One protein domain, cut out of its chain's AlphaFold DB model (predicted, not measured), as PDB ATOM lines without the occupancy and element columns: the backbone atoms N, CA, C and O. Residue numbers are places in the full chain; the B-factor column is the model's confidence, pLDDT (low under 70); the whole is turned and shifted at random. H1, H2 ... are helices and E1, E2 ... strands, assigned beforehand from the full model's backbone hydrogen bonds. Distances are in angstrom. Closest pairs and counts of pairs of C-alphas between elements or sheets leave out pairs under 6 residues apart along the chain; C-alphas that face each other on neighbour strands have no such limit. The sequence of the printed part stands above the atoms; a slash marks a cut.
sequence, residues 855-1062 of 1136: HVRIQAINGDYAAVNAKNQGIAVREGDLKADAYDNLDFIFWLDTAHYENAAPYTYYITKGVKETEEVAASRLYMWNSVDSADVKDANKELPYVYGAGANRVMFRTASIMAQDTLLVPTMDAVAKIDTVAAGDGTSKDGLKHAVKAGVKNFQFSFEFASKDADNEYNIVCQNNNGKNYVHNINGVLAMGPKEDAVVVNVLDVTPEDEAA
ATOM      1  N   HIS A 855      44.788  -5.668  13.517       84.31
ATOM      2  CA  HIS A 855      44.638  -7.018  14.047       84.31
ATOM      3  C   HIS A 855      44.644  -7.007  15.578       84.31
ATOM      4  O   HIS A 855      45.423  -6.300  16.217       84.31
ATOM      5  N   VAL A 856      43.744  -7.792  16.166       86.06
ATOM      6  CA  VAL A 856      43.575  -7.935  17.612       86.06
ATOM      7  C   VAL A 856      43.300  -9.388  17.984       86.06
ATOM      8  O   VAL A 856      42.763 -10.161  17.186       86.06
ATOM      9  N   ARG A 857      43.584  -9.746  19.237       87.56
ATOM     10  CA  ARG A 857      43.018 -10.931  19.896       87.56
ATOM     11  C   ARG A 857      41.991 -10.482  20.923       87.56
ATOM     12  O   ARG A 857      42.154  -9.460  21.585       87.56
ATOM     13  N   ILE A 858      40.932 -11.266  21.070       90.31
ATOM     14  CA  ILE A 858      39.882 -11.009  22.055       90.31
ATOM     15  C   ILE A 858      39.989 -12.093  23.123       90.31
ATOM     16  O   ILE A 858      39.742 -13.267  22.839       90.31
ATOM     17  N   GLN A 859      40.365 -11.702  24.338       88.38
ATOM     18  CA  GLN A 859      40.534 -12.615  25.467       88.38
ATOM     19  C   GLN A 859      39.493 -12.304  26.535       88.38
ATOM     20  O   GLN A 859      39.406 -11.179  27.009       88.38
ATOM     21  N   ALA A 860      38.704 -13.289  26.940       85.38
ATOM     22  CA  ALA A 860      37.838 -13.166  28.098       85.38
ATOM     23  C   ALA A 860      38.669 -13.086  29.389       85.38
ATOM     24  O   ALA A 860      39.721 -13.712  29.506       85.38
ATOM     25  N   ILE A 861      38.170 -12.373  30.402       79.88
ATOM     26  CA  ILE A 861      38.864 -12.206  31.698       79.88
ATOM     27  C   ILE A 861      39.185 -13.530  32.416       79.88
ATOM     28  O   ILE A 861      40.035 -13.577  33.301       79.88
ATOM     29  N   ASN A 862      38.504 -14.620  32.052       78.19
ATOM     30  CA  ASN A 862      38.748 -15.962  32.575       78.19
ATOM     31  C   ASN A 862      39.920 -16.691  31.877       78.19
ATOM     32  O   ASN A 862      40.203 -17.836  32.230       78.19
ATOM     33  N   GLY A 863      40.579 -16.044  30.909       76.62
ATOM     34  CA  GLY A 863      41.711 -16.566  30.139       76.62
ATOM     35  C   GLY A 863      41.336 -17.291  28.841       76.62
ATOM     36  O   GLY A 863      42.236 -17.674  28.094       76.62
ATOM     37  N   ASP A 864      40.045 -17.478  28.543       87.12
ATOM     38  CA  ASP A 864      39.601 -18.075  27.277       87.12
ATOM     39  C   ASP A 864      39.726 -17.054  26.128       87.12
ATOM     40  O   ASP A 864      39.365 -15.889  26.277       87.12
ATOM     41  N   TYR A 865      40.175 -17.483  24.952       88.00
ATOM     42  CA  TYR A 865      40.230 -16.660  23.743       88.00
ATOM     43  C   TYR A 865      38.995 -16.874  22.869       88.00
ATOM     44  O   TYR A 865      38.499 -17.996  22.734       88.00
ATOM     45  N   ALA A 866      38.509 -15.806  22.237       90.25
ATOM     46  CA  ALA A 866      37.529 -15.928  21.166       90.25
ATOM     47  C   ALA A 866      38.199 -16.510  19.912       90.25
ATOM     48  O   ALA A 866      39.304 -16.103  19.554       90.25
ATOM     49  N   ALA A 867      37.518 -17.432  19.232       89.62
ATOM     50  CA  ALA A 867      38.004 -18.024  17.991       89.62
ATOM     51  C   ALA A 867      36.881 -18.344  17.000       89.62
ATOM     52  O   ALA A 867      35.704 -18.437  17.369       89.62
ATOM     53  N   VAL A 868      37.260 -18.560  15.741       89.19
ATOM     54  CA  VAL A 868      36.375 -19.014  14.662       89.19
ATOM     55  C   VAL A 868      36.659 -20.480  14.355       89.19
ATOM     56  O   VAL A 868      37.726 -20.818  13.863       89.19
ATOM     57  N   ASN A 869      35.698 -21.372  14.605       86.44
ATOM     58  CA  ASN A 869      35.880 -22.792  14.279       86.44
ATOM     59  C   ASN A 869      35.690 -23.093  12.777       86.44
ATOM     60  O   ASN A 869      35.156 -22.277  12.027       86.44
ATOM     61  N   ALA A 870      36.016 -24.318  12.343       82.88
ATOM     62  CA  ALA A 870      35.847 -24.783  10.953       82.88
ATOM     63  C   ALA A 870      34.402 -24.712  10.406       82.88
ATOM     64  O   ALA A 870      34.172 -24.862   9.207       82.88
ATOM     65  N   LYS A 871      33.410 -24.500  11.279       84.50
ATOM     66  CA  LYS A 871      31.995 -24.301  10.939       84.50
ATOM     67  C   LYS A 871      31.596 -22.816  10.901       84.50
ATOM     68  O   LYS A 871      30.404 -22.516  10.837       84.50
ATOM     69  N   ASN A 872      32.567 -21.903  10.960       87.56
ATOM     70  CA  ASN A 872      32.399 -20.451  11.052       87.56
ATOM     71  C   ASN A 872      31.566 -19.998  12.266       87.56
ATOM     72  O   ASN A 872      30.814 -19.026  12.195       87.56
ATOM     73  N   GLN A 873      31.653 -20.715  13.386       88.25
ATOM     74  CA  GLN A 873      30.982 -20.350  14.635       88.25
ATOM     75  C   GLN A 873      31.968 -19.649  15.565       88.25
ATOM     76  O   GLN A 873      33.107 -20.102  15.699       88.25
ATOM     77  N   GLY A 874      31.507 -18.587  16.230       90.44
ATOM     78  CA  GLY A 874      32.243 -17.967  17.324       90.44
ATOM     79  C   GLY A 874      32.237 -18.882  18.545       90.44
ATOM     80  O   GLY A 874      31.175 -19.295  19.023       90.44
ATOM     81  N   ILE A 875      33.418 -19.213  19.046       90.56
ATOM     82  CA  ILE A 875      33.612 -20.064  20.221       90.56
ATOM     83  C   ILE A 875      34.587 -19.402  21.195       90.56
ATOM     84  O   ILE A 875      35.347 -18.519  20.807       90.56
ATOM     85  N   ALA A 876      34.549 -19.833  22.451       89.38
ATOM     86  CA  ALA A 876      35.542 -19.487  23.457       89.38
ATOM     87  C   ALA A 876      36.381 -20.731  23.762       89.38
ATOM     88  O   ALA A 876      35.829 -21.789  24.075       89.38
ATOM     89  N   VAL A 877      37.698 -20.611  23.639       84.00
ATOM     90  CA  VAL A 877      38.654 -21.727  23.696       84.00
ATOM     91  C   VAL A 877      39.806 -21.376  24.626       84.00
ATOM     92  O   VAL A 877      40.246 -20.231  24.673       84.00
ATOM     93  N   ARG A 878      40.307 -22.354  25.382       79.94
ATOM     94  CA  ARG A 878      41.408 -22.133  26.329       79.94
ATOM     95  C   ARG A 878      42.741 -22.007  25.607       79.94
ATOM     96  O   ARG A 878      42.950 -22.619  24.566       79.94
ATOM     97  N   GLU A 879      43.696 -21.336  26.246       65.31
ATOM     98  CA  GLU A 879      45.080 -21.222  25.761       65.31
ATOM     99  C   GLU A 879      45.754 -22.580  25.464       65.31
ATOM    100  O   GLU A 879      46.588 -22.695  24.572       65.31
ATOM    101  N   GLY A 880      45.373 -23.648  26.172       64.19
ATOM    102  CA  GLY A 880      45.865 -25.002  25.893       64.19
ATOM    103  C   GLY A 880      45.315 -25.619  24.601       64.19
ATOM    104  O   GLY A 880      46.007 -26.421  23.977       64.19
ATOM    105  N   ASP A 881      44.109 -25.222  24.187       64.38
ATOM    106  CA  ASP A 881      43.435 -25.708  22.976       64.38
ATOM    107  C   ASP A 881      43.846 -24.909  21.724       64.38
ATOM    108  O   ASP A 881      43.677 -25.406  20.613       64.38
ATOM    109  N   LEU A 882      44.472 -23.731  21.895       58.53
ATOM    110  CA  LEU A 882      45.187 -23.004  20.828       58.53
ATOM    111  C   LEU A 882      46.294 -23.851  20.172       58.53
ATOM    112  O   LEU A 882      46.737 -23.524  19.078       58.53
ATOM    113  N   LYS A 883      46.753 -24.917  20.843       54.84
ATOM    114  CA  LYS A 883      47.861 -25.794  20.418       54.84
ATOM    115  C   LYS A 883      47.400 -27.123  19.800       54.84
ATOM    116  O   LYS A 883      48.217 -28.024  19.628       54.84
ATOM    117  N   ALA A 884      46.100 -27.307  19.559       57.72
ATOM    118  CA  ALA A 884      45.557 -28.549  19.009       57.72
ATOM    119  C   ALA A 884      45.514 -28.514  17.469       57.72
ATOM    120  O   ALA A 884      45.167 -27.480  16.908       57.72
ATOM    121  N   ASP A 885      45.701 -29.665  16.795       60.19
ATOM    122  CA  ASP A 885      45.570 -29.857  15.325       60.19
ATOM    123  C   ASP A 885      44.208 -29.404  14.726       60.19
ATOM    124  O   ASP A 885      43.954 -29.559  13.531       60.19
ATOM    125  N   ALA A 886      43.287 -28.919  15.562       67.19
ATOM    126  CA  ALA A 886      41.941 -28.494  15.209       67.19
ATOM    127  C   ALA A 886      41.812 -26.991  14.887       67.19
ATOM    128  O   ALA A 886      40.781 -26.623  14.319       67.19
ATOM    129  N   TYR A 887      42.794 -26.151  15.247       72.31
ATOM    130  CA  TYR A 887      42.745 -24.696  15.044       72.31
ATOM    131  C   TYR A 887      44.072 -24.128  14.532       72.31
ATOM    132  O   TYR A 887      45.141 -24.526  14.987       72.31
ATOM    133  N   ASP A 888      43.991 -23.150  13.631       74.38
ATOM    134  CA  ASP A 888      45.128 -22.355  13.159       74.38
ATOM    135  C   ASP A 888      45.233 -21.031  13.937       74.38
ATOM    136  O   ASP A 888      44.241 -20.517  14.447       74.38
ATOM    137  N   ASN A 889      46.413 -20.397  13.979       73.75
ATOM    138  CA  ASN A 889      46.592 -19.123  14.701       73.75
ATOM    139  C   ASN A 889      45.668 -17.998  14.174       73.75
ATOM    140  O   ASN A 889      45.145 -17.192  14.943       73.75
ATOM    141  N   LEU A 890      45.379 -18.001  12.866       76.81
ATOM    142  CA  LEU A 890      44.422 -17.082  12.231       76.81
ATOM    143  C   LEU A 890      42.968 -17.291  12.697       76.81
ATOM    144  O   LEU A 890      42.131 -16.419  12.467       76.81
ATOM    145  N   ASP A 891      42.637 -18.415  13.342       83.31
ATOM    146  CA  ASP A 891      41.318 -18.634  13.949       83.31
ATOM    147  C   ASP A 891      41.104 -17.780  15.207       83.31
ATOM    148  O   ASP A 891      39.951 -17.557  15.575       83.31
ATOM    149  N   PHE A 892      42.179 -17.280  15.828       84.12
ATOM    150  CA  PHE A 892      42.168 -16.495  17.076       84.12
ATOM    151  C   PHE A 892      42.458 -15.002  16.876       84.12
ATOM    152  O   PHE A 892      42.325 -14.214  17.815       84.12
ATOM    153  N   ILE A 893      42.868 -14.611  15.669       85.94
ATOM    154  CA  ILE A 893      43.144 -13.223  15.298       85.94
ATOM    155  C   ILE A 893      41.907 -12.645  14.609       85.94
ATOM    156  O   ILE A 893      41.281 -13.298  13.771       85.94
ATOM    157  N   PHE A 894      41.572 -11.401  14.934       89.12
ATOM    158  CA  PHE A 894      40.484 -10.656  14.317       89.12
ATOM    159  C   PHE A 894      40.993  -9.343  13.742       89.12
ATOM    160  O   PHE A 894      41.807  -8.673  14.364       89.12
ATOM    161  N   TRP A 895      40.474  -8.939  12.589       86.25
ATOM    162  CA  TRP A 895      40.655  -7.587  12.075       86.25
ATOM    163  C   TRP A 895      39.444  -6.736  12.447       86.25
ATOM    164  O   TRP A 895      38.313  -7.072  12.070       86.25
ATOM    165  N   LEU A 896      39.684  -5.649  13.182       86.81
ATOM    166  CA  LEU A 896      38.666  -4.651  13.500       86.81
ATOM    167  C   LEU A 896      38.641  -3.601  12.395       86.81
ATOM    168  O   LEU A 896      39.545  -2.782  12.325       86.81
ATOM    169  N   ASP A 897      37.616  -3.597  11.549       81.81
ATOM    170  CA  ASP A 897      37.410  -2.534  10.560       81.81
ATOM    171  C   ASP A 897      36.400  -1.508  11.091       81.81
ATOM    172  O   ASP A 897      35.384  -1.884  11.678       81.81
ATOM    173  N   THR A 898      36.654  -0.212  10.925       78.50
ATOM    174  CA  THR A 898      35.801   0.839  11.499       78.50
ATOM    175  C   THR A 898      34.500   0.947  10.706       78.50
ATOM    176  O   THR A 898      34.469   1.508   9.612       78.50
ATOM    177  N   ALA A 899      33.396   0.455  11.275       74.62
ATOM    178  CA  ALA A 899      32.093   0.458  10.616       74.62
ATOM    179  C   ALA A 899      31.422   1.832  10.658       74.62
ATOM    180  O   ALA A 899      30.781   2.218   9.693       74.62
ATOM    181  N   HIS A 900      31.570   2.589  11.748       71.25
ATOM    182  CA  HIS A 900      31.013   3.937  11.855       71.25
ATOM    183  C   HIS A 900      31.831   4.786  12.838       71.25
ATOM    184  O   HIS A 900      32.021   4.401  13.993       71.25
ATOM    185  N   TYR A 901      32.320   5.944  12.377       65.12
ATOM    186  CA  TYR A 901      33.223   6.823  13.143       65.12
ATOM    187  C   TYR A 901      32.616   8.192  13.493       65.12
ATOM    188  O   TYR A 901      33.094   8.862  14.409       65.12
ATOM    189  N   GLU A 902      31.541   8.610  12.819       54.22
ATOM    190  CA  GLU A 902      30.972   9.949  12.984       54.22
ATOM    191  C   GLU A 902      29.648   9.934  13.762       54.22
ATOM    192  O   GLU A 902      28.657   9.402  13.297       54.22
ATOM    193  N   ASN A 903      29.572  10.596  14.922       52.12
ATOM    194  CA  ASN A 903      28.305  10.958  15.594       52.12
ATOM    195  C   ASN A 903      27.363   9.829  16.081       52.12
ATOM    196  O   ASN A 903      26.143  10.007  16.077       52.12
ATOM    197  N   ALA A 904      27.877   8.727  16.627       49.06
ATOM    198  CA  ALA A 904      27.073   7.865  17.501       49.06
ATOM    199  C   ALA A 904      27.876   7.439  18.737       49.06
ATOM    200  O   ALA A 904      29.030   7.041  18.630       49.06
ATOM    201  N   ALA A 905      27.262   7.517  19.917       59.50
ATOM    202  CA  ALA A 905      27.731   6.748  21.062       59.50
ATOM    203  C   ALA A 905      27.367   5.276  20.828       59.50
ATOM    204  O   ALA A 905      26.201   5.031  20.497       59.50
ATOM    205  N   PRO A 906      28.225   4.285  21.126       67.56
ATOM    206  CA  PRO A 906      29.700   4.164  21.029       67.56
ATOM    207  C   PRO A 906      30.214   3.859  19.591       67.56
ATOM    208  O   PRO A 906      29.411   3.587  18.700       67.56
ATOM    209  N   TYR A 907      31.542   3.831  19.375       76.81
ATOM    210  CA  TYR A 907      32.160   3.396  18.101       76.81
ATOM    211  C   TYR A 907      31.757   1.964  17.728       76.81
ATOM    212  O   TYR A 907      31.784   1.076  18.585       76.81
ATOM    213  N   THR A 908      31.433   1.727  16.453       84.25
ATOM    214  CA  THR A 908      31.128   0.385  15.938       84.25
ATOM    215  C   THR A 908      32.154  -0.086  14.911       84.25
ATOM    216  O   THR A 908      32.716   0.687  14.133       84.25
ATOM    217  N   TYR A 909      32.363  -1.396  14.904       88.12
ATOM    218  CA  TYR A 909      33.363  -2.123  14.147       88.12
ATOM    219  C   TYR A 909      32.717  -3.280  13.387       88.12
ATOM    220  O   TYR A 909      31.802  -3.939  13.890       88.12
ATOM    221  N   TYR A 910      33.238  -3.564  12.199       89.50
ATOM    222  CA  TYR A 910      33.107  -4.863  11.563       89.50
ATOM    223  C   TYR A 910      34.244  -5.746  12.068       89.50
ATOM    224  O   TYR A 910      35.413  -5.517  11.763       89.50
ATOM    225  N   ILE A 911      33.901  -6.758  12.858       91.88
ATOM    226  CA  ILE A 911      34.874  -7.723  13.375       91.88
ATOM    227  C   ILE A 911      34.996  -8.838  12.339       91.88
ATOM    228  O   ILE A 911      34.020  -9.538  12.078       91.88
ATOM    229  N   THR A 912      36.168  -9.005  11.732       89.75
ATOM    230  CA  THR A 912      36.409 -10.060  10.732       89.75
ATOM    231  C   THR A 912      37.454 -11.053  11.213       89.75
ATOM    232  O   THR A 912      38.317 -10.691  12.006       89.75
ATOM    233  N   LYS A 913      37.387 -12.309  10.755       86.56
ATOM    234  CA  LYS A 913      38.483 -13.269  10.967       86.56
ATOM    235  C   LYS A 913      39.772 -12.702  10.357       86.56
ATOM    236  O   LYS A 913      39.716 -12.167   9.247       86.56
ATOM    237  N   GLY A 914      40.887 -12.824  11.073       73.25
ATOM    238  CA  GLY A 914      42.200 -12.354  10.643       73.25
ATOM    239  C   GLY A 914      42.582 -12.902   9.271       73.25
ATOM    240  O   GLY A 914      42.294 -14.056   8.936       73.25
ATOM    241  N   VAL A 915      43.214 -12.052   8.470       68.00
ATOM    242  CA  VAL A 915      43.773 -12.391   7.158       68.00
ATOM    243  C   VAL A 915      45.272 -12.142   7.212       68.00
ATOM    244  O   VAL A 915      45.734 -11.339   8.012       68.00
ATOM    245  N   LYS A 916      46.052 -12.833   6.383       65.44
ATOM    246  CA  LYS A 916      47.485 -12.526   6.290       65.44
ATOM    247  C   LYS A 916      47.656 -11.119   5.713       65.44
ATOM    248  O   LYS A 916      46.901 -10.757   4.813       65.44
ATOM    249  N   GLU A 917      48.675 -10.384   6.150       58.00
ATOM    250  CA  GLU A 917      48.997  -9.016   5.700       58.00
ATOM    251  C   GLU A 917      48.981  -8.869   4.155       58.00
ATOM    252  O   GLU A 917      48.443  -7.919   3.590       58.00
ATOM    253  N   THR A 918      49.451  -9.885   3.418       54.84
ATOM    254  CA  THR A 918      49.445  -9.905   1.939       54.84
ATOM    255  C   THR A 918      48.055 -10.022   1.290       54.84
ATOM    256  O   THR A 918      47.930  -9.893   0.072       54.84
ATOM    257  N   GLU A 919      47.017 -10.304   2.077       57.66
ATOM    258  CA  GLU A 919      45.628 -10.533   1.662       57.66
ATOM    259  C   GLU A 919      44.662  -9.486   2.257       57.66
ATOM    260  O   GLU A 919      43.443  -9.619   2.130       57.66
ATOM    261  N   GLU A 920      45.178  -8.400   2.849       53.75
ATOM    262  CA  GLU A 920      44.369  -7.321   3.437       53.75
ATOM    263  C   GLU A 920      43.406  -6.661   2.437       53.75
ATOM    264  O   GLU A 920      42.351  -6.163   2.816       53.75
ATOM    265  N   VAL A 921      43.667  -6.720   1.133       51.75
ATOM    266  CA  VAL A 921      42.762  -6.151   0.113       51.75
ATOM    267  C   VAL A 921      41.714  -7.168  -0.375       51.75
ATOM    268  O   VAL A 921      41.063  -6.956  -1.399       51.75
ATOM    269  N   ALA A 922      41.543  -8.308   0.312       52.34
ATOM    270  CA  ALA A 922      40.604  -9.346  -0.106       52.34
ATOM    271  C   ALA A 922      39.182  -8.785  -0.273       52.34
ATOM    272  O   ALA A 922      38.549  -8.320   0.674       52.34
ATOM    273  N   ALA A 923      38.649  -8.916  -1.492       59.47
ATOM    274  CA  ALA A 923      37.314  -8.464  -1.872       59.47
ATOM    275  C   ALA A 923      36.173  -9.205  -1.146       59.47
ATOM    276  O   ALA A 923      35.020  -8.968  -1.471       59.47
ATOM    277  N   SER A 924      36.444 -10.136  -0.220       74.12
ATOM    278  CA  SER A 924      35.462 -10.820   0.638       74.12
ATOM    279  C   SER A 924      36.154 -11.405   1.879       74.12
ATOM    280  O   SER A 924      37.173 -12.076   1.741       74.12
ATOM    281  N   ARG A 925      35.598 -11.200   3.081       84.38
ATOM    282  CA  ARG A 925      36.108 -11.729   4.366       84.38
ATOM    283  C   ARG A 925      34.989 -12.383   5.180       84.38
ATOM    284  O   ARG A 925      33.818 -12.263   4.828       84.38
ATOM    285  N   LEU A 926      35.337 -13.072   6.266       88.38
ATOM    286  CA  LEU A 926      34.383 -13.626   7.232       88.38
ATOM    287  C   LEU A 926      34.064 -12.583   8.310       88.38
ATOM    288  O   LEU A 926      34.905 -12.326   9.164       88.38
ATOM    289  N   TYR A 927      32.862 -12.006   8.274       91.44
ATOM    290  CA  TYR A 927      32.380 -10.981   9.206       91.44
ATOM    291  C   TYR A 927      31.580 -11.611  10.339       91.44
ATOM    292  O   TYR A 927      30.696 -12.433  10.086       91.44
ATOM    293  N   MET A 928      31.855 -11.197  11.572       93.50
ATOM    294  CA  MET A 928      31.052 -11.525  12.741       93.50
ATOM    295  C   MET A 928      29.622 -11.021  12.535       93.50
ATOM    296  O   MET A 928      29.392  -9.922  12.031       93.50
ATOM    297  N   TRP A 929      28.653 -11.844  12.911       91.19
ATOM    298  CA  TRP A 929      27.243 -11.623  12.638       91.19
ATOM    299  C   TRP A 929      26.381 -12.171  13.776       91.19
ATOM    300  O   TRP A 929      26.544 -13.310  14.229       91.19
ATOM    301  N   ASN A 930      25.445 -11.341  14.235       91.44
ATOM    302  CA  ASN A 930      24.351 -11.727  15.116       91.44
ATOM    303  C   ASN A 930      23.266 -12.434  14.295       91.44
ATOM    304  O   ASN A 930      22.546 -11.778  13.545       91.44
ATOM    305  N   SER A 931      23.102 -13.745  14.480       86.38
ATOM    306  CA  SER A 931      22.197 -14.583  13.679       86.38
ATOM    307  C   SER A 931      20.694 -14.371  13.920       86.38
ATOM    308  O   SER A 931      19.881 -15.197  13.495       86.38
ATOM    309  N   VAL A 932      20.303 -13.284  14.593       85.69
ATOM    310  CA  VAL A 932      18.917 -12.983  14.979       85.69
ATOM    311  C   VAL A 932      17.941 -12.989  13.800       85.69
ATOM    312  O   VAL A 932      16.825 -13.471  13.943       85.69
ATOM    313  N   ASP A 933      18.357 -12.526  12.620       77.25
ATOM    314  CA  ASP A 933      17.517 -12.497  11.414       77.25
ATOM    315  C   ASP A 933      17.300 -13.883  10.786       77.25
ATOM    316  O   ASP A 933      16.415 -14.056   9.953       77.25
ATOM    317  N   SER A 934      18.083 -14.885  11.194       76.00
ATOM    318  CA  SER A 934      17.973 -16.272  10.721       76.00
ATOM    319  C   SER A 934      17.492 -17.251  11.799       76.00
ATOM    320  O   SER A 934      17.306 -18.435  11.515       76.00
ATOM    321  N   ALA A 935      17.252 -16.779  13.026       71.94
ATOM    322  CA  ALA A 935      16.818 -17.602  14.155       71.94
ATOM    323  C   ALA A 935      15.396 -18.185  13.985       71.94
ATOM    324  O   ALA A 935      15.112 -19.272  14.495       71.94
ATOM    325  N   ASP A 936      14.530 -17.506  13.223       62.09
ATOM    326  CA  ASP A 936      13.142 -17.925  12.962       62.09
ATOM    327  C   ASP A 936      13.025 -19.063  11.931       62.09
ATOM    328  O   ASP A 936      12.003 -19.751  11.858       62.09
ATOM    329  N   VAL A 937      14.087 -19.324  11.161       62.22
ATOM    330  CA  VAL A 937      14.144 -20.389  10.148       62.22
ATOM    331  C   VAL A 937      14.553 -21.709  10.817       62.22
ATOM    332  O   VAL A 937      15.609 -22.278  10.534       62.22
ATOM    333  N   LYS A 938      13.739 -22.192  11.766       53.00
ATOM    334  CA  LYS A 938      13.953 -23.496  12.417       53.00
ATOM    335  C   LYS A 938      14.029 -24.599  11.347       53.00
ATOM    336  O   LYS A 938      13.062 -24.825  10.627       53.00
ATOM    337  N   ASP A 939      15.163 -25.299  11.285       52.03
ATOM    338  CA  ASP A 939      15.371 -26.567  10.559       52.03
ATOM    339  C   ASP A 939      15.468 -26.567   9.013       52.03
ATOM    340  O   ASP A 939      15.107 -27.558   8.379       52.03
ATOM    341  N   ALA A 940      16.056 -25.552   8.367       52.31
ATOM    342  CA  ALA A 940      16.454 -25.716   6.953       52.31
ATOM    343  C   ALA A 940      17.843 -26.370   6.766       52.31
ATOM    344  O   ALA A 940      18.058 -27.063   5.775       52.31
ATOM    345  N   ASN A 941      18.779 -26.201   7.713       52.91
ATOM    346  CA  ASN A 941      20.148 -26.716   7.591       52.91
ATOM    347  C   ASN A 941      20.542 -27.536   8.836       52.91
ATOM    348  O   ASN A 941      20.972 -26.984   9.847       52.91
ATOM    349  N   LYS A 942      20.373 -28.867   8.784       53.31
ATOM    350  CA  LYS A 942      20.611 -29.780   9.927       53.31
ATOM    351  C   LYS A 942      22.065 -29.799  10.436       53.31
ATOM    352  O   LYS A 942      22.322 -30.368  11.493       53.31
ATOM    353  N   GLU A 943      23.005 -29.178   9.723       53.66
ATOM    354  CA  GLU A 943      24.430 -29.148  10.077       53.66
ATOM    355  C   GLU A 943      24.882 -27.877  10.835       53.66
ATOM    356  O   GLU A 943      25.931 -27.918  11.487       53.66
ATOM    357  N   LEU A 944      24.102 -26.776  10.819       63.84
ATOM    358  CA  LEU A 944      24.466 -25.466  11.407       63.84
ATOM    359  C   LEU A 944      23.255 -24.719  12.026       63.84
ATOM    360  O   LEU A 944      22.633 -23.898  11.353       63.84
ATOM    361  N   PRO A 945      22.900 -24.942  13.307       72.00
ATOM    362  CA  PRO A 945      21.784 -24.232  13.941       72.00
ATOM    363  C   PRO A 945      22.146 -22.778  14.305       72.00
ATOM    364  O   PRO A 945      23.127 -22.552  15.010       72.00
ATOM    365  N   TYR A 946      21.320 -21.802  13.899       81.00
ATOM    366  CA  TYR A 946      21.480 -20.362  14.204       81.00
ATOM    367  C   TYR A 946      21.180 -19.981  15.663       81.00
ATOM    368  O   TYR A 946      21.454 -18.860  16.083       81.00
ATOM    369  N   VAL A 947      20.634 -20.917  16.437       80.88
ATOM    370  CA  VAL A 947      20.241 -20.745  17.837       80.88
ATOM    371  C   VAL A 947      20.997 -21.764  18.695       80.88
ATOM    372  O   VAL A 947      21.316 -22.870  18.242       80.88
ATOM    373  N   TYR A 948      21.326 -21.399  19.931       80.06
ATOM    374  CA  TYR A 948      21.996 -22.257  20.903       80.06
ATOM    375  C   TYR A 948      21.283 -22.262  22.257       80.06
ATOM    376  O   TYR A 948      20.692 -21.266  22.676       80.06
ATOM    377  N   GLY A 949      21.345 -23.403  22.950       73.06
ATOM    378  CA  GLY A 949      20.762 -23.573  24.279       73.06
ATOM    379  C   GLY A 949      19.264 -23.248  24.325       73.06
ATOM    380  O   GLY A 949      18.504 -23.650  23.446       73.06
ATOM    381  N   ALA A 950      18.843 -22.504  25.351       70.00
ATOM    382  CA  ALA A 950      17.452 -22.120  25.600       70.00
ATOM    383  C   ALA A 950      16.929 -20.979  24.693       70.00
ATOM    384  O   ALA A 950      16.046 -20.232  25.105       70.00
ATOM    385  N   GLY A 951      17.456 -20.833  23.469       75.38
ATOM    386  CA  GLY A 951      16.956 -19.861  22.489       75.38
ATOM    387  C   GLY A 951      17.874 -18.674  22.171       75.38
ATOM    388  O   GLY A 951      17.411 -17.738  21.531       75.38
ATOM    389  N   ALA A 952      19.147 -18.686  22.585       84.19
ATOM    390  CA  ALA A 952      20.083 -17.585  22.327       84.19
ATOM    391  C   ALA A 952      20.601 -17.599  20.877       84.19
ATOM    392  O   ALA A 952      20.980 -18.654  20.362       84.19
ATOM    393  N   ASN A 953      20.660 -16.436  20.220       88.06
ATOM    394  CA  ASN A 953      21.195 -16.318  18.857       88.06
ATOM    395  C   ASN A 953      22.705 -16.557  18.876       88.06
ATOM    396  O   ASN A 953      23.415 -15.944  19.670       88.06
ATOM    397  N   ARG A 954      23.215 -17.446  18.026       88.75
ATOM    398  CA  ARG A 954      24.658 -17.710  17.968       88.75
ATOM    399  C   ARG A 954      25.417 -16.527  17.371       88.75
ATOM    400  O   ARG A 954      24.949 -15.882  16.436       88.75
ATOM    401  N   VAL A 955      26.639 -16.311  17.848       92.00
ATOM    402  CA  VAL A 955      27.621 -15.509  17.114       92.00
ATOM    403  C   VAL A 955      28.197 -16.381  16.003       92.00
ATOM    404  O   VAL A 955      28.781 -17.436  16.260       92.00
ATOM    405  N   MET A 956      28.020 -15.961  14.755       88.81
ATOM    406  CA  MET A 956      28.525 -16.682  13.586       88.81
ATOM    407  C   MET A 956      29.337 -15.751  12.695       88.81
ATOM    408  O   MET A 956      29.212 -14.537  12.786       88.81
ATOM    409  N   PHE A 957      30.157 -16.325  11.823       90.75
ATOM    410  CA  PHE A 957      30.953 -15.593  10.853       90.75
ATOM    411  C   PHE A 957      30.444 -15.886   9.447       90.75
ATOM    412  O   PHE A 957      30.306 -17.042   9.042       90.75
ATOM    413  N   ARG A 958      30.131 -14.833   8.695       86.75
ATOM    414  CA  ARG A 958      29.525 -14.939   7.370       86.75
ATOM    415  C   ARG A 958      30.378 -14.213   6.346       86.75
ATOM    416  O   ARG A 958      30.868 -13.118   6.603       86.75
ATOM    417  N   THR A 959      30.555 -14.829   5.183       86.19
ATOM    418  CA  THR A 959      31.293 -14.203   4.088       86.19
ATOM    419  C   THR A 959      30.557 -12.948   3.635       86.19
ATOM    420  O   THR A 959      29.361 -13.014   3.352       86.19
ATOM    421  N   ALA A 960      31.255 -11.821   3.573       86.81
ATOM    422  CA  ALA A 960      30.732 -10.565   3.055       86.81
ATOM    423  C   ALA A 960      31.866  -9.692   2.504       86.81
ATOM    424  O   ALA A 960      33.045  -9.976   2.723       86.81
ATOM    425  N   SER A 961      31.516  -8.620   1.803       83.81
ATOM    426  CA  SER A 961      32.463  -7.600   1.357       83.81
ATOM    427  C   SER A 961      31.912  -6.201   1.571       83.81
ATOM    428  O   SER A 961      30.731  -5.957   1.324       83.81
ATOM    429  N   ILE A 962      32.760  -5.270   1.998       79.88
ATOM    430  CA  ILE A 962      32.377  -3.865   2.137       79.88
ATOM    431  C   ILE A 962      32.179  -3.269   0.740       79.88
ATOM    432  O   ILE A 962      33.062  -3.355  -0.109       79.88
ATOM    433  N   MET A 963      31.006  -2.684   0.500       74.25
ATOM    434  CA  MET A 963      30.750  -1.837  -0.673       74.25
ATOM    435  C   MET A 963      30.846  -0.357  -0.299       74.25
ATOM    436  O   MET A 963      31.402   0.440  -1.048       74.25
ATOM    437  N   ALA A 964      30.344  -0.011   0.884       71.75
ATOM    438  CA  ALA A 964      30.482   1.292   1.516       71.75
ATOM    439  C   ALA A 964      30.458   1.107   3.040       71.75
ATOM    440  O   ALA A 964      30.067   0.048   3.528       71.75
ATOM    441  N   GLN A 965      30.828   2.144   3.791       67.25
ATOM    442  CA  GLN A 965      30.919   2.107   5.256       67.25
ATOM    443  C   GLN A 965      29.657   1.518   5.937       67.25
ATOM    444  O   GLN A 965      29.767   0.645   6.795       67.25
ATOM    445  N   ASP A 966      28.460   1.871   5.456       70.56
ATOM    446  CA  ASP A 966      27.170   1.376   5.970       70.56
ATOM    447  C   ASP A 966      26.516   0.287   5.097       70.56
ATOM    448  O   ASP A 966      25.297   0.075   5.148       70.56
ATOM    449  N   THR A 967      27.267  -0.373   4.209       79.31
ATOM    450  CA  THR A 967      26.693  -1.351   3.271       79.31
ATOM    451  C   THR A 967      27.634  -2.508   2.951       79.31
ATOM    452  O   THR A 967      28.741  -2.327   2.440       79.31
ATOM    453  N   LEU A 968      27.134  -3.722   3.173       85.56
ATOM    454  CA  LEU A 968      27.823  -4.974   2.885       85.56
ATOM    455  C   LEU A 968      27.187  -5.691   1.690       85.56
ATOM    456  O   LEU A 968      25.974  -5.648   1.495       85.56
ATOM    457  N   LEU A 969      27.997  -6.405   0.918       84.19
ATOM    458  CA  LEU A 969      27.545  -7.403  -0.046       84.19
ATOM    459  C   LEU A 969      27.688  -8.783   0.592       84.19
ATOM    460  O   LEU A 969      28.785  -9.184   0.973       84.19
ATOM    461  N   VAL A 970      26.580  -9.506   0.722       84.06
ATOM    462  CA  VAL A 970      26.511 -10.790   1.425       84.06
ATOM    463  C   VAL A 970      25.999 -11.861   0.459       84.06
ATOM    464  O   VAL A 970      24.848 -11.790   0.026       84.06
ATOM    465  N   PRO A 971      26.799 -12.881   0.109       78.44
ATOM    466  CA  PRO A 971      26.322 -14.009  -0.679       78.44
ATOM    467  C   PRO A 971      25.143 -14.731  -0.003       78.44
ATOM    468  O   PRO A 971      25.122 -14.960   1.217       78.44
ATOM    469  N   THR A 972      24.136 -15.098  -0.797       67.56
ATOM    470  CA  THR A 972      23.027 -15.941  -0.341       67.56
ATOM    471  C   THR A 972      23.512 -17.376  -0.138       67.56
ATOM    472  O   THR A 972      24.441 -17.835  -0.795       67.56
ATOM    473  N   MET A 973      22.863 -18.117   0.764       63.19
ATOM    474  CA  MET A 973      23.168 -19.541   0.989       63.19
ATOM    475  C   MET A 973      22.470 -20.476  -0.024       63.19
ATOM    476  O   MET A 973      22.395 -21.680   0.201       63.19
ATOM    477  N   ASP A 974      21.920 -19.925  -1.110       58.75
ATOM    478  CA  ASP A 974      21.164 -20.653  -2.136       58.75
ATOM    479  C   ASP A 974      22.092 -21.098  -3.284       58.75
ATOM    480  O   ASP A 974      23.056 -20.412  -3.621       58.75
ATOM    481  N   ALA A 975      21.787 -22.231  -3.920       49.28
ATOM    482  CA  ALA A 975      22.611 -22.866  -4.957       49.28
ATOM    483  C   ALA A 975      22.741 -22.034  -6.252       49.28
ATOM    484  O   ALA A 975      23.588 -22.319  -7.098       49.28
ATOM    485  N   VAL A 976      21.914 -20.998  -6.416       54.41
ATOM    486  CA  VAL A 976      21.982 -20.038  -7.523       54.41
ATOM    487  C   VAL A 976      22.653 -18.773  -6.996       54.41
ATOM    488  O   VAL A 976      21.958 -17.904  -6.484       54.41
ATOM    489  N   ALA A 977      23.984 -18.700  -7.077       55.38
ATOM    490  CA  ALA A 977      24.836 -17.623  -6.556       55.38
ATOM    491  C   ALA A 977      24.235 -16.207  -6.725       55.38
ATOM    492  O   ALA A 977      24.435 -15.543  -7.744       55.38
ATOM    493  N   LYS A 978      23.487 -15.741  -5.719       68.50
ATOM    494  CA  LYS A 978      22.961 -14.376  -5.617       68.50
ATOM    495  C   LYS A 978      23.727 -13.665  -4.508       68.50
ATOM    496  O   LYS A 978      24.095 -14.278  -3.511       68.50
ATOM    497  N   ILE A 979      23.976 -12.375  -4.687       73.06
ATOM    498  CA  ILE A 979      24.614 -11.517  -3.686       73.06
ATOM    499  C   ILE A 979      23.551 -10.521  -3.230       73.06
ATOM    500  O   ILE A 979      22.980  -9.815  -4.060       73.06
ATOM    501  N   ASP A 980      23.254 -10.503  -1.933       75.94
ATOM    502  CA  ASP A 980      22.370  -9.515  -1.322       75.94
ATOM    503  C   ASP A 980      23.177  -8.262  -0.957       75.94
ATOM    504  O   ASP A 980      24.236  -8.360  -0.337       75.94
ATOM    505  N   THR A 981      22.655  -7.078  -1.277       82.31
ATOM    506  CA  THR A 981      23.162  -5.812  -0.728       82.31
ATOM    507  C   THR A 981      22.466  -5.554   0.606       82.31
ATOM    508  O   THR A 981      21.240  -5.447   0.650       82.31
ATOM    509  N   VAL A 982      23.222  -5.469   1.698       82.81
ATOM    510  CA  VAL A 982      22.717  -5.332   3.070       82.81
ATOM    511  C   VAL A 982      23.113  -3.971   3.639       82.81
ATOM    512  O   VAL A 982      24.300  -3.669   3.739       82.81
ATOM    513  N   ALA A 983      22.130  -3.165   4.038       82.50
ATOM    514  CA  ALA A 983      22.322  -1.809   4.560       82.50
ATOM    515  C   ALA A 983      21.508  -1.565   5.850       82.50
ATOM    516  O   ALA A 983      20.913  -2.485   6.426       82.50
ATOM    517  N   ALA A 984      21.499  -0.321   6.339       75.56
ATOM    518  CA  ALA A 984      20.775   0.071   7.554       75.56
ATOM    519  C   ALA A 984      19.241   0.019   7.410       75.56
ATOM    520  O   ALA A 984      18.547  -0.195   8.403       75.56
ATOM    521  N   GLY A 985      18.719   0.176   6.190       75.31
ATOM    522  CA  GLY A 985      17.294   0.089   5.860       75.31
ATOM    523  C   GLY A 985      17.058  -0.688   4.564       75.31
ATOM    524  O   GLY A 985      18.000  -0.952   3.814       75.31
ATOM    525  N   ASP A 986      15.812  -1.078   4.320       72.06
ATOM    526  CA  ASP A 986      15.379  -1.736   3.089       72.06
ATOM    527  C   ASP A 986      15.158  -0.717   1.957       72.06
ATOM    528  O   ASP A 986      14.860   0.456   2.191       72.06
ATOM    529  N   GLY A 987      15.336  -1.135   0.699       70.19
ATOM    530  CA  GLY A 987      15.114  -0.241  -0.440       70.19
ATOM    531  C   GLY A 987      15.701  -0.714  -1.767       70.19
ATOM    532  O   GLY A 987      15.995  -1.889  -1.975       70.19
ATOM    533  N   THR A 988      15.867   0.224  -2.696       60.78
ATOM    534  CA  THR A 988      16.576   0.024  -3.970       60.78
ATOM    535  C   THR A 988      17.956   0.661  -3.901       60.78
ATOM    536  O   THR A 988      18.079   1.784  -3.410       60.78
ATOM    537  N   SER A 989      18.980  -0.035  -4.402       57.25
ATOM    538  CA  SER A 989      20.363   0.443  -4.318       57.25
ATOM    539  C   SER A 989      20.549   1.798  -5.015       57.25
ATOM    540  O   SER A 989      20.023   2.018  -6.109       57.25
ATOM    541  N   LYS A 990      21.289   2.721  -4.382       54.19
ATOM    542  CA  LYS A 990      21.633   4.043  -4.950       54.19
ATOM    543  C   LYS A 990      22.790   3.983  -5.960       54.19
ATOM    544  O   LYS A 990      23.066   4.985  -6.611       54.19
ATOM    545  N   ASP A 991      23.436   2.827  -6.109       54.97
ATOM    546  CA  ASP A 991      24.579   2.588  -7.007       54.97
ATOM    547  C   ASP A 991      24.187   2.317  -8.478       54.97
ATOM    548  O   ASP A 991      25.046   2.064  -9.320       54.97
ATOM    549  N   GLY A 992      22.891   2.352  -8.808       52.19
ATOM    550  CA  GLY A 992      22.389   2.107 -10.163       52.19
ATOM    551  C   GLY A 992      22.276   0.628 -10.563       52.19
ATOM    552  O   GLY A 992      21.760   0.338 -11.648       52.19
ATOM    553  N   LEU A 993      22.673  -0.321  -9.707       54.06
ATOM    554  CA  LEU A 993      22.453  -1.755  -9.906       54.06
ATOM    555  C   LEU A 993      21.066  -2.122  -9.354       54.06
ATOM    556  O   LEU A 993      20.798  -2.018  -8.161       54.06
ATOM    557  N   LYS A 994      20.146  -2.549 -10.228       52.78
ATOM    558  CA  LYS A 994      18.746  -2.886  -9.895       52.78
ATOM    559  C   LYS A 994      18.613  -4.195  -9.089       52.78
ATOM    560  O   LYS A 994      17.952  -5.129  -9.538       52.78
ATOM    561  N   HIS A 995      19.213  -4.266  -7.907       63.47
ATOM    562  CA  HIS A 995      19.025  -5.351  -6.942       63.47
ATOM    563  C   HIS A 995      18.353  -4.802  -5.672       63.47
ATOM    564  O   HIS A 995      18.473  -3.617  -5.351       63.47
ATOM    565  N   ALA A 996      17.583  -5.645  -4.981       64.12
ATOM    566  CA  ALA A 996      16.902  -5.260  -3.747       64.12
ATOM    567  C   ALA A 996      17.918  -5.124  -2.599       64.12
ATOM    568  O   ALA A 996      18.708  -6.040  -2.375       64.12
ATOM    569  N   VAL A 997      17.881  -4.004  -1.873       76.44
ATOM    570  CA  VAL A 997      18.666  -3.782  -0.650       76.44
ATOM    571  C   VAL A 997      17.872  -4.307   0.537       76.44
ATOM    572  O   VAL A 997      16.707  -3.945   0.723       76.44
ATOM    573  N   LYS A 998      18.500  -5.159   1.346       80.62
ATOM    574  CA  LYS A 998      17.921  -5.710   2.573       80.62
ATOM    575  C   LYS A 998      18.402  -4.913   3.782       80.62
ATOM    576  O   LYS A 998      19.588  -4.610   3.899       80.62
ATOM    577  N   ALA A 999      17.494  -4.617   4.707       79.69
ATOM    578  CA  ALA A 999      17.882  -4.136   6.027       79.69
ATOM    579  C   ALA A 999      18.611  -5.251   6.793       79.69
ATOM    580  O   ALA A 999      18.255  -6.423   6.668       79.69
ATOM    581  N   GLY A1000      19.602  -4.891   7.609       84.06
ATOM    582  CA  GLY A1000      20.263  -5.854   8.499       84.06
ATOM    583  C   GLY A1000      21.746  -5.615   8.752       84.06
ATOM    584  O   GLY A1000      22.341  -6.383   9.502       84.06
ATOM    585  N   VAL A1001      22.358  -4.560   8.191       88.00
ATOM    586  CA  VAL A1001      23.812  -4.322   8.341       88.00
ATOM    587  C   VAL A1001      24.228  -4.168   9.805       88.00
ATOM    588  O   VAL A1001      25.304  -4.605  10.194       88.00
ATOM    589  N   LYS A1002      23.325  -3.665  10.657       88.38
ATOM    590  CA  LYS A1002      23.533  -3.550  12.107       88.38
ATOM    591  C   LYS A1002      23.767  -4.892  12.809       88.38
ATOM    592  O   LYS A1002      24.373  -4.906  13.871       88.38
ATOM    593  N   ASN A1003      23.347  -6.020  12.228       90.19
ATOM    594  CA  ASN A1003      23.662  -7.348  12.768       90.19
ATOM    595  C   ASN A1003      25.146  -7.724  12.590       90.19
ATOM    596  O   ASN A1003      25.586  -8.698  13.194       90.19
ATOM    597  N   PHE A1004      25.902  -6.977  11.779       90.94
ATOM    598  CA  PHE A1004      27.339  -7.153  11.532       90.94
ATOM    599  C   PHE A1004      28.210  -6.105  12.240       90.94
ATOM    600  O   PHE A1004      29.434  -6.190  12.192       90.94
ATOM    601  N   GLN A1005      27.592  -5.105  12.873       90.25
ATOM    602  CA  GLN A1005      28.280  -3.992  13.519       90.25
ATOM    603  C   GLN A1005      28.309  -4.204  15.037       90.25
ATOM    604  O   GLN A1005      27.269  -4.430  15.663       90.25
ATOM    605  N   PHE A1006      29.502  -4.109  15.619       91.31
ATOM    606  CA  PHE A1006      29.757  -4.375  17.034       91.31
ATOM    607  C   PHE A1006      30.522  -3.232  17.690       91.31
ATOM    608  O   PHE A1006      31.451  -2.700  17.097       91.31
ATOM    609  N   SER A1007      30.185  -2.869  18.919       88.81
ATOM    610  CA  SER A1007      30.939  -1.917  19.735       88.81
ATOM    611  C   SER A1007      31.631  -2.611  20.906       88.81
ATOM    612  O   SER A1007      31.179  -3.648  21.390       88.81
ATOM    613  N   PHE A1008      32.724  -2.011  21.374       88.00
ATOM    614  CA  PHE A1008      33.425  -2.403  22.597       88.00
ATOM    615  C   PHE A1008      33.154  -1.346  23.669       88.00
ATOM    616  O   PHE A1008      33.825  -0.314  23.742       88.00
ATOM    617  N   GLU A1009      32.110  -1.567  24.460       85.88
ATOM    618  CA  GLU A1009      31.695  -0.657  25.535       85.88
ATOM    619  C   GLU A1009      32.432  -1.012  26.826       85.88
ATOM    620  O   GLU A1009      32.574  -2.195  27.119       85.88
ATOM    621  N   PHE A1010      32.869  -0.033  27.625       76.81
ATOM    622  CA  PHE A1010      33.516  -0.338  28.908       76.81
ATOM    623  C   PHE A1010      32.627  -1.220  29.795       76.81
ATOM    624  O   PHE A1010      31.415  -0.995  29.919       76.81
ATOM    625  N   ALA A1011      33.237  -2.229  30.422       71.75
ATOM    626  CA  ALA A1011      32.529  -3.171  31.285       71.75
ATOM    627  C   ALA A1011      31.890  -2.469  32.496       71.75
ATOM    628  O   ALA A1011      30.753  -2.768  32.877       71.75
ATOM    629  N   SER A1012      32.588  -1.472  33.048       67.38
ATOM    630  CA  SER A1012      32.096  -0.578  34.094       67.38
ATOM    631  C   SER A1012      32.718   0.821  33.968       67.38
ATOM    632  O   SER A1012      33.659   1.020  33.211       67.38
ATOM    633  N   LYS A1013      32.201   1.797  34.725       53.28
ATOM    634  CA  LYS A1013      32.706   3.186  34.751       53.28
ATOM    635  C   LYS A1013      34.143   3.335  35.285       53.28
ATOM    636  O   LYS A1013      34.741   4.381  35.078       53.28
ATOM    637  N   ASP A1014      34.650   2.312  35.975       52.12
ATOM    638  CA  ASP A1014      35.961   2.302  36.631       52.12
ATOM    639  C   ASP A1014      36.897   1.242  36.002       52.12
ATOM    640  O   ASP A1014      37.944   0.931  36.563       52.12
ATOM    641  N   ALA A1015      36.497   0.639  34.874       57.56
ATOM    642  CA  ALA A1015      37.229  -0.438  34.216       57.56
ATOM    643  C   ALA A1015      38.312   0.103  33.270       57.56
ATOM    644  O   ALA A1015      38.021   0.946  32.422       57.56
ATOM    645  N   ASP A1016      39.531  -0.427  33.381       56.84
ATOM    646  CA  ASP A1016      40.639  -0.149  32.463       56.84
ATOM    647  C   ASP A1016      40.864  -1.364  31.551       56.84
ATOM    648  O   ASP A1016      40.971  -2.487  32.038       56.84
ATOM    649  N   ASN A1017      40.880  -1.151  30.233       66.56
ATOM    650  CA  ASN A1017      41.019  -2.182  29.189       66.56
ATOM    651  C   ASN A1017      40.030  -3.373  29.206       66.56
ATOM    652  O   ASN A1017      40.213  -4.313  28.434       66.56
ATOM    653  N   GLU A1018      38.951  -3.315  29.994       79.81
ATOM    654  CA  GLU A1018      37.892  -4.334  30.020       79.81
ATOM    655  C   GLU A1018      36.621  -3.859  29.300       79.81
ATOM    656  O   GLU A1018      36.019  -2.827  29.632       79.81
ATOM    657  N   TYR A1019      36.154  -4.658  28.343       86.38
ATOM    658  CA  TYR A1019      35.054  -4.310  27.449       86.38
ATOM    659  C   TYR A1019      33.970  -5.387  27.403       86.38
ATOM    660  O   TYR A1019      34.232  -6.580  27.521       86.38
ATOM    661  N   ASN A1020      32.738  -4.959  27.148       90.00
ATOM    662  CA  ASN A1020      31.667  -5.801  26.639       90.00
ATOM    663  C   ASN A1020      31.599  -5.660  25.116       90.00
ATOM    664  O   ASN A1020      31.621  -4.541  24.599       90.00
ATOM    665  N   ILE A1021      31.432  -6.776  24.405       93.69
ATOM    666  CA  ILE A1021      31.167  -6.761  22.962       93.69
ATOM    667  C   ILE A1021      29.656  -6.649  22.752       93.69
ATOM    668  O   ILE A1021      28.899  -7.528  23.176       93.69
ATOM    669  N   VAL A1022      29.214  -5.573  22.106       91.50
ATOM    670  CA  VAL A1022      27.797  -5.209  22.004       91.50
ATOM    671  C   VAL A1022      27.373  -5.106  20.544       91.50
ATOM    672  O   VAL A1022      27.981  -4.395  19.755       91.50
ATOM    673  N   CYS A1023      26.287  -5.784  20.179       91.31
ATOM    674  CA  CYS A1023      25.591  -5.592  18.910       91.31
ATOM    675  C   CYS A1023      24.312  -4.790  19.161       91.31
ATOM    676  O   CYS A1023      23.407  -5.255  19.862       91.31
ATOM    677  N   GLN A1024      24.218  -3.592  18.584       87.25
ATOM    678  CA  GLN A1024      23.021  -2.757  18.666       87.25
ATOM    679  C   GLN A1024      22.254  -2.782  17.342       87.25
ATOM    680  O   GLN A1024      22.615  -2.113  16.375       87.25
ATOM    681  N   ASN A1025      21.147  -3.520  17.318       83.25
ATOM    682  CA  ASN A1025      20.285  -3.661  16.146       83.25
ATOM    683  C   ASN A1025      18.835  -3.251  16.460       83.25
ATOM    684  O   ASN A1025      18.555  -2.642  17.494       83.25
ATOM    685  N   ASN A1026      17.899  -3.557  15.557       78.69
ATOM    686  CA  ASN A1026      16.485  -3.189  15.710       78.69
ATOM    687  C   ASN A1026      15.809  -3.846  16.928       78.69
ATOM    688  O   ASN A1026      14.758  -3.375  17.356       78.69
ATOM    689  N   ASN A1027      16.426  -4.875  17.519       76.38
ATOM    690  CA  ASN A1027      15.932  -5.562  18.712       76.38
ATOM    691  C   ASN A1027      16.565  -5.015  20.009       76.38
ATOM    692  O   ASN A1027      16.343  -5.574  21.080       76.38
ATOM    693  N   GLY A1028      17.342  -3.928  19.930       83.31
ATOM    694  CA  GLY A1028      18.037  -3.312  21.062       83.31
ATOM    695  C   GLY A1028      19.510  -3.719  21.170       83.31
ATOM    696  O   GLY A1028      20.098  -4.261  20.231       83.31
ATOM    697  N   LYS A1029      20.128  -3.413  22.320       87.50
ATOM    698  CA  LYS A1029      21.507  -3.819  22.636       87.50
ATOM    699  C   LYS A1029      21.535  -5.281  23.080       87.50
ATOM    700  O   LYS A1029      20.880  -5.633  24.058       87.50
ATOM    701  N   ASN A1030      22.330  -6.091  22.392       89.62
ATOM    702  CA  ASN A1030      22.601  -7.484  22.728       89.62
ATOM    703  C   ASN A1030      24.097  -7.654  22.988       89.62
ATOM    704  O   ASN A1030      24.913  -7.060  22.285       89.62
ATOM    705  N   TYR A1031      24.449  -8.462  23.978       93.38
ATOM    706  CA  TYR A1031      25.818  -8.619  24.453       93.38
ATOM    707  C   TYR A1031      26.324 -10.013  24.095       93.38
ATOM    708  O   TYR A1031      25.545 -10.966  24.086       93.38
ATOM    709  N   VAL A1032      27.612 -10.149  23.780       94.31
ATOM    710  CA  VAL A1032      28.228 -11.466  23.552       94.31
ATOM    711  C   VAL A1032      28.410 -12.180  24.889       94.31
ATOM    712  O   VAL A1032      28.889 -11.595  25.855       94.31
ATOM    713  N   HIS A1033      27.984 -13.437  24.961       92.12
ATOM    714  CA  HIS A1033      28.049 -14.316  26.127       92.12
ATOM    715  C   HIS A1033      28.833 -15.569  25.754       92.12
ATOM    716  O   HIS A1033      28.732 -16.053  24.626       92.12
ATOM    717  N   ASN A1034      29.540 -16.150  26.719       90.31
ATOM    718  CA  ASN A1034      30.115 -17.484  26.587       90.31
ATOM    719  C   ASN A1034      29.192 -18.511  27.265       90.31
ATOM    720  O   ASN A1034      29.118 -18.568  28.491       90.31
ATOM    721  N   ILE A1035      28.489 -19.331  26.478       88.19
ATOM    722  CA  ILE A1035      27.614 -20.400  26.978       88.19
ATOM    723  C   ILE A1035      28.268 -21.749  26.659       88.19
ATOM    724  O   ILE A1035      28.188 -22.241  25.534       88.19
ATOM    725  N   ASN A1036      28.900 -22.383  27.653       85.50
ATOM    726  CA  ASN A1036      29.573 -23.684  27.506       85.50
ATOM    727  C   ASN A1036      30.552 -23.743  26.306       85.50
ATOM    728  O   ASN A1036      30.525 -24.709  25.542       85.50
ATOM    729  N   GLY A1037      31.371 -22.704  26.102       84.94
ATOM    730  CA  GLY A1037      32.357 -22.626  25.014       84.94
ATOM    731  C   GLY A1037      31.807 -22.113  23.678       84.94
ATOM    732  O   GLY A1037      32.560 -21.979  22.716       84.94
ATOM    733  N   VAL A1038      30.509 -21.803  23.588       88.44
ATOM    734  CA  VAL A1038      29.877 -21.219  22.393       88.44
ATOM    735  C   VAL A1038      29.569 -19.748  22.644       88.44
ATOM    736  O   VAL A1038      28.915 -19.419  23.636       88.44
ATOM    737  N   LEU A1039      29.983 -18.874  21.723       93.69
ATOM    738  CA  LEU A1039      29.625 -17.462  21.781       93.69
ATOM    739  C   LEU A1039      28.199 -17.263  21.253       93.69
ATOM    740  O   LEU A1039      27.866 -17.651  20.128       93.69
ATOM    741  N   ALA A1040      27.341 -16.658  22.068       92.12
ATOM    742  CA  ALA A1040      25.947 -16.369  21.733       92.12
ATOM    743  C   ALA A1040      25.525 -14.998  22.278       92.12
ATOM    744  O   ALA A1040      26.172 -14.457  23.163       92.12
ATOM    745  N   MET A1041      24.449 -14.428  21.746       92.31
ATOM    746  CA  MET A1041      23.922 -13.128  22.154       92.31
ATOM    747  C   MET A1041      22.956 -13.260  23.335       92.31
ATOM    748  O   MET A1041      22.087 -14.137  23.319       92.31
ATOM    749  N   GLY A1042      23.049 -12.353  24.308       88.62
ATOM    750  CA  GLY A1042      22.170 -12.307  25.477       88.62
ATOM    751  C   GLY A1042      22.117 -10.937  26.187       88.62
ATOM    752  O   GLY A1042      22.548  -9.924  25.621       88.62
ATOM    753  N   PRO A1043      21.516 -10.876  27.394       88.19
ATOM    754  CA  PRO A1043      21.383  -9.652  28.195       88.19
ATOM    755  C   PRO A1043      22.680  -9.235  28.910       88.19
ATOM    756  O   PRO A1043      23.432 -10.072  29.382       88.19
ATOM    757  N   LYS A1044      22.883  -7.925  29.123       85.81
ATOM    758  CA  LYS A1044      24.104  -7.344  29.734       85.81
ATOM    759  C   LYS A1044      24.617  -8.056  30.997       85.81
ATOM    760  O   LYS A1044      25.818  -8.076  31.229       85.81
ATOM    761  N   GLU A1045      23.715  -8.567  31.830       85.38
ATOM    762  CA  GLU A1045      24.029  -9.174  33.129       85.38
ATOM    763  C   GLU A1045      24.883 -10.448  33.049       85.38
ATOM    764  O   GLU A1045      25.672 -10.675  33.964       85.38
ATOM    765  N   ASP A1046      24.808 -11.205  31.946       85.44
ATOM    766  CA  ASP A1046      25.620 -12.415  31.730       85.44
ATOM    767  C   ASP A1046      26.658 -12.238  30.597       85.44
ATOM    768  O   ASP A1046      27.149 -13.221  30.028       85.44
ATOM    769  N   ALA A1047      26.976 -10.988  30.237       89.12
ATOM    770  CA  ALA A1047      27.927 -10.672  29.175       89.12
ATOM    771  C   ALA A1047      29.339 -11.171  29.509       89.12
ATOM    772  O   ALA A1047      29.804 -11.073  30.647       89.12
ATOM    773  N   VAL A1048      30.052 -11.675  28.497       90.50
ATOM    774  CA  VAL A1048      31.475 -11.980  28.650       90.50
ATOM    775  C   VAL A1048      32.271 -10.678  28.599       90.50
ATOM    776  O   VAL A1048      32.197  -9.930  27.624       90.50
ATOM    777  N   VAL A1049      33.027 -10.416  29.663       88.06
ATOM    778  CA  VAL A1049      33.960  -9.288  29.733       88.06
ATOM    779  C   VAL A1049      35.278  -9.703  29.092       88.06
ATOM    780  O   VAL A1049      35.795 -10.788  29.383       88.06
ATOM    781  N   VAL A1050      35.803  -8.856  28.208       88.44
ATOM    782  CA  VAL A1050      36.976  -9.154  27.384       88.44
ATOM    783  C   VAL A1050      38.018  -8.043  27.424       88.44
ATOM    784  O   VAL A1050      37.681  -6.866  27.525       88.44
ATOM    785  N   ASN A1051      39.271  -8.432  27.237       84.00
ATOM    786  CA  ASN A1051      40.378  -7.561  26.885       84.00
ATOM    787  C   ASN A1051      40.604  -7.631  25.370       84.00
ATOM    788  O   ASN A1051      40.527  -8.710  24.766       84.00
ATOM    789  N   VAL A1052      40.900  -6.482  24.762       83.56
ATOM    790  CA  VAL A1052      41.340  -6.392  23.364       83.56
ATOM    791  C   VAL A1052      42.857  -6.275  23.375       83.56
ATOM    792  O   VAL A1052      43.398  -5.273  23.833       83.56
ATOM    793  N   LEU A1053      43.533  -7.327  22.928       81.81
ATOM    794  CA  LEU A1053      44.988  -7.431  22.940       81.81
ATOM    795  C   LEU A1053      45.541  -7.131  21.551       81.81
ATOM    796  O   LEU A1053      44.978  -7.581  20.548       81.81
ATOM    797  N   ASP A1054      46.654  -6.410  21.510       77.25
ATOM    798  CA  ASP A1054      47.378  -6.160  20.270       77.25
ATOM    799  C   ASP A1054      48.049  -7.433  19.755       77.25
ATOM    800  O   ASP A1054      48.443  -8.314  20.521       77.25
ATOM    801  N   VAL A1055      48.124  -7.531  18.431       71.25
ATOM    802  CA  VAL A1055      48.748  -8.638  17.707       71.25
ATOM    803  C   VAL A1055      50.033  -8.117  17.090       71.25
ATOM    804  O   VAL A1055      50.043  -7.042  16.488       71.25
ATOM    805  N   THR A1056      51.123  -8.856  17.264       64.62
ATOM    806  CA  THR A1056      52.400  -8.509  16.639       64.62
ATOM    807  C   THR A1056      52.455  -9.048  15.203       64.62
ATOM    808  O   THR A1056      51.819 -10.059  14.902       64.62
ATOM    809  N   PRO A1057      53.255  -8.458  14.299       61.53
ATOM    810  CA  PRO A1057      53.465  -9.019  12.957       61.53
ATOM    811  C   PRO A1057      53.984 -10.473  12.967       61.53
ATOM    812  O   PRO A1057      53.766 -11.236  12.026       61.53
ATOM    813  N   GLU A1058      54.655 -10.882  14.046       59.03
ATOM    814  CA  GLU A1058      55.160 -12.242  14.260       59.03
ATOM    815  C   GLU A1058      54.024 -13.235  14.547       59.03
ATOM    816  O   GLU A1058      54.041 -14.360  14.042       59.03
ATOM    817  N   ASP A1059      52.985 -12.801  15.267       58.94
ATOM    818  CA  ASP A1059      51.751 -13.565  15.448       58.94
ATOM    819  C   ASP A1059      51.007 -13.760  14.115       58.94
ATOM    820  O   ASP A1059      50.477 -14.836  13.848       58.94
ATOM    821  N   GLU A1060      50.984 -12.759  13.235       55.81
ATOM    822  CA  GLU A1060      50.329 -12.861  11.919       55.81
ATOM    823  C   GLU A1060      51.050 -13.836  10.964       55.81
ATOM    824  O   GLU A1060      50.426 -14.439  10.081       55.81
ATOM    825  N   ALA A1061      52.358 -14.031  11.166       53.09
ATOM    826  CA  ALA A1061      53.213 -14.934  10.396       53.09
ATOM    827  C   ALA A1061      53.322 -16.359  10.983       53.09
ATOM    828  O   ALA A1061      53.758 -17.276  10.275       53.09
ATOM    829  N   ALA A1062      52.928 -16.566  12.244       52.69
ATOM    830  CA  ALA A1062      53.072 -17.841  12.941       52.69
ATOM    831  C   ALA A1062      52.231 -18.955  12.283       52.69
ATOM    832  O   ALA A1062      50.998 -18.958  12.315       52.69
TER     833      ALA A1062
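AT A GLANCE: This is residues 855 to 1062 of the 1136 residues of an uncharacterized protein of Parabacteroides sp. AF48-14 (UniProt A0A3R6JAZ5). A closed barrel of six strands, E1, E4, E5, E11, E12 and E15, stands next to a second, strongly twisted sheet, E6 to E10, whose edge strand E6 packs on E5. E13 and E14 continue the barrel's sheet beyond E12, and the small hairpin E2 and E3 packs on E1 and E14. The printed part has 208 residues with fifteen named strands and three short named helices, in the order E1 to E6, H1, E7 to E10, H2, E11 to E15, H3, and its class is mostly strand. The barrel is antiparallel, while the second sheet, in the order E6, E7, E8, E9, E10, is mixed. The whole is compact, with a radius of gyration of the C-alphas of 16.8 A and spans of 49 by 40 by 37 A.

IN THESE COORDINATES: In the barrel's ring, E1 is residues 855 to 860, beginning at C-alpha 855 (44.638, -7.018, 14.047); E4 is 893 to 900, 21.3 A long; E5 is 908 to 913; E11 is 1005 to 1010; E12 is 1018 to 1025, 22.4 A; and E15 is 1049 to 1054. Beyond the ring, E13 is 1028 to 1035, 20.5 A, and E14 is 1038 to 1042. In the second sheet, E6 is 925 to 930, E7 is 955 to 964, E8 is 967 to 971, E9 is 979 to 983 and E10 is 996 to 999. E7, 23.1 A, bends by 71 degrees at residue 959. E2 is 865 to 868 and E3 is 874 to 877. H1 is 931 to 934, H2 is 1001 to 1004 and H3 is 1057 to 1061, ending at C-alpha 1061 (53.213, -14.934, 10.396).

HOW THE PARTS SIT: Round the ring run E1, E4, E5, E11, E12 and E15 and back to E1, where N 857 and O 1053 are 2.9 A apart. E4 and E5 form a hairpin, with N 895 and O 912 at 2.8 A. E5 and E11 are neighbours through N 909 and O 1006, 2.7 A. E11, E12, E13 and E14 are a meander, each strand the antiparallel neighbour of the one before. E12 to E15 are a Greek key: three strands of a meander, then a fourth that is the antiparallel neighbour of the first, with N 1019 and O 1050 at 2.8 A. The closest C-alphas of E5 and E6 are those of Thr 912 and Tyr 927, 4.4 A. E7 is staggered, pairing with E6 over residues 955 to 960 and with E8 over 961 to 964; E7, E8 and E9 are a second meander. E9 and E10 are parallel, with N 998 and O 981 at 2.8 A. In the hairpin E2 and E3, N 867 and O 875 are 2.9 A apart. The closest C-alphas of E3 and E14 are those of Ile 875 and Val 1038, 4.5 A. H2 lies outside the barrel, at a height over the sheet of 5.4 A, and at the level of the second sheet. H1 only grazes the second sheet, with residues 931 to 933. H3 is only just on the barrel, with 5 pairs of C-alphas within 10 A. The O i to N i+4 pair of H3 is within hydrogen-bond range; H1 and H2 are too short for one.

THE WHOLE: The C-alphas of Val 976 and Asp 1014, 51.4 A apart, are the two farthest from each other. The printed part has no cut. The links E3 to E4, E5 to E6, H1 to E7 and E9 to E10 are long. The mean pLDDT of the printed part is 76.3, and 62 residues are under 70, among them 936 to 944, 988 to 996 and 1056 to 1062.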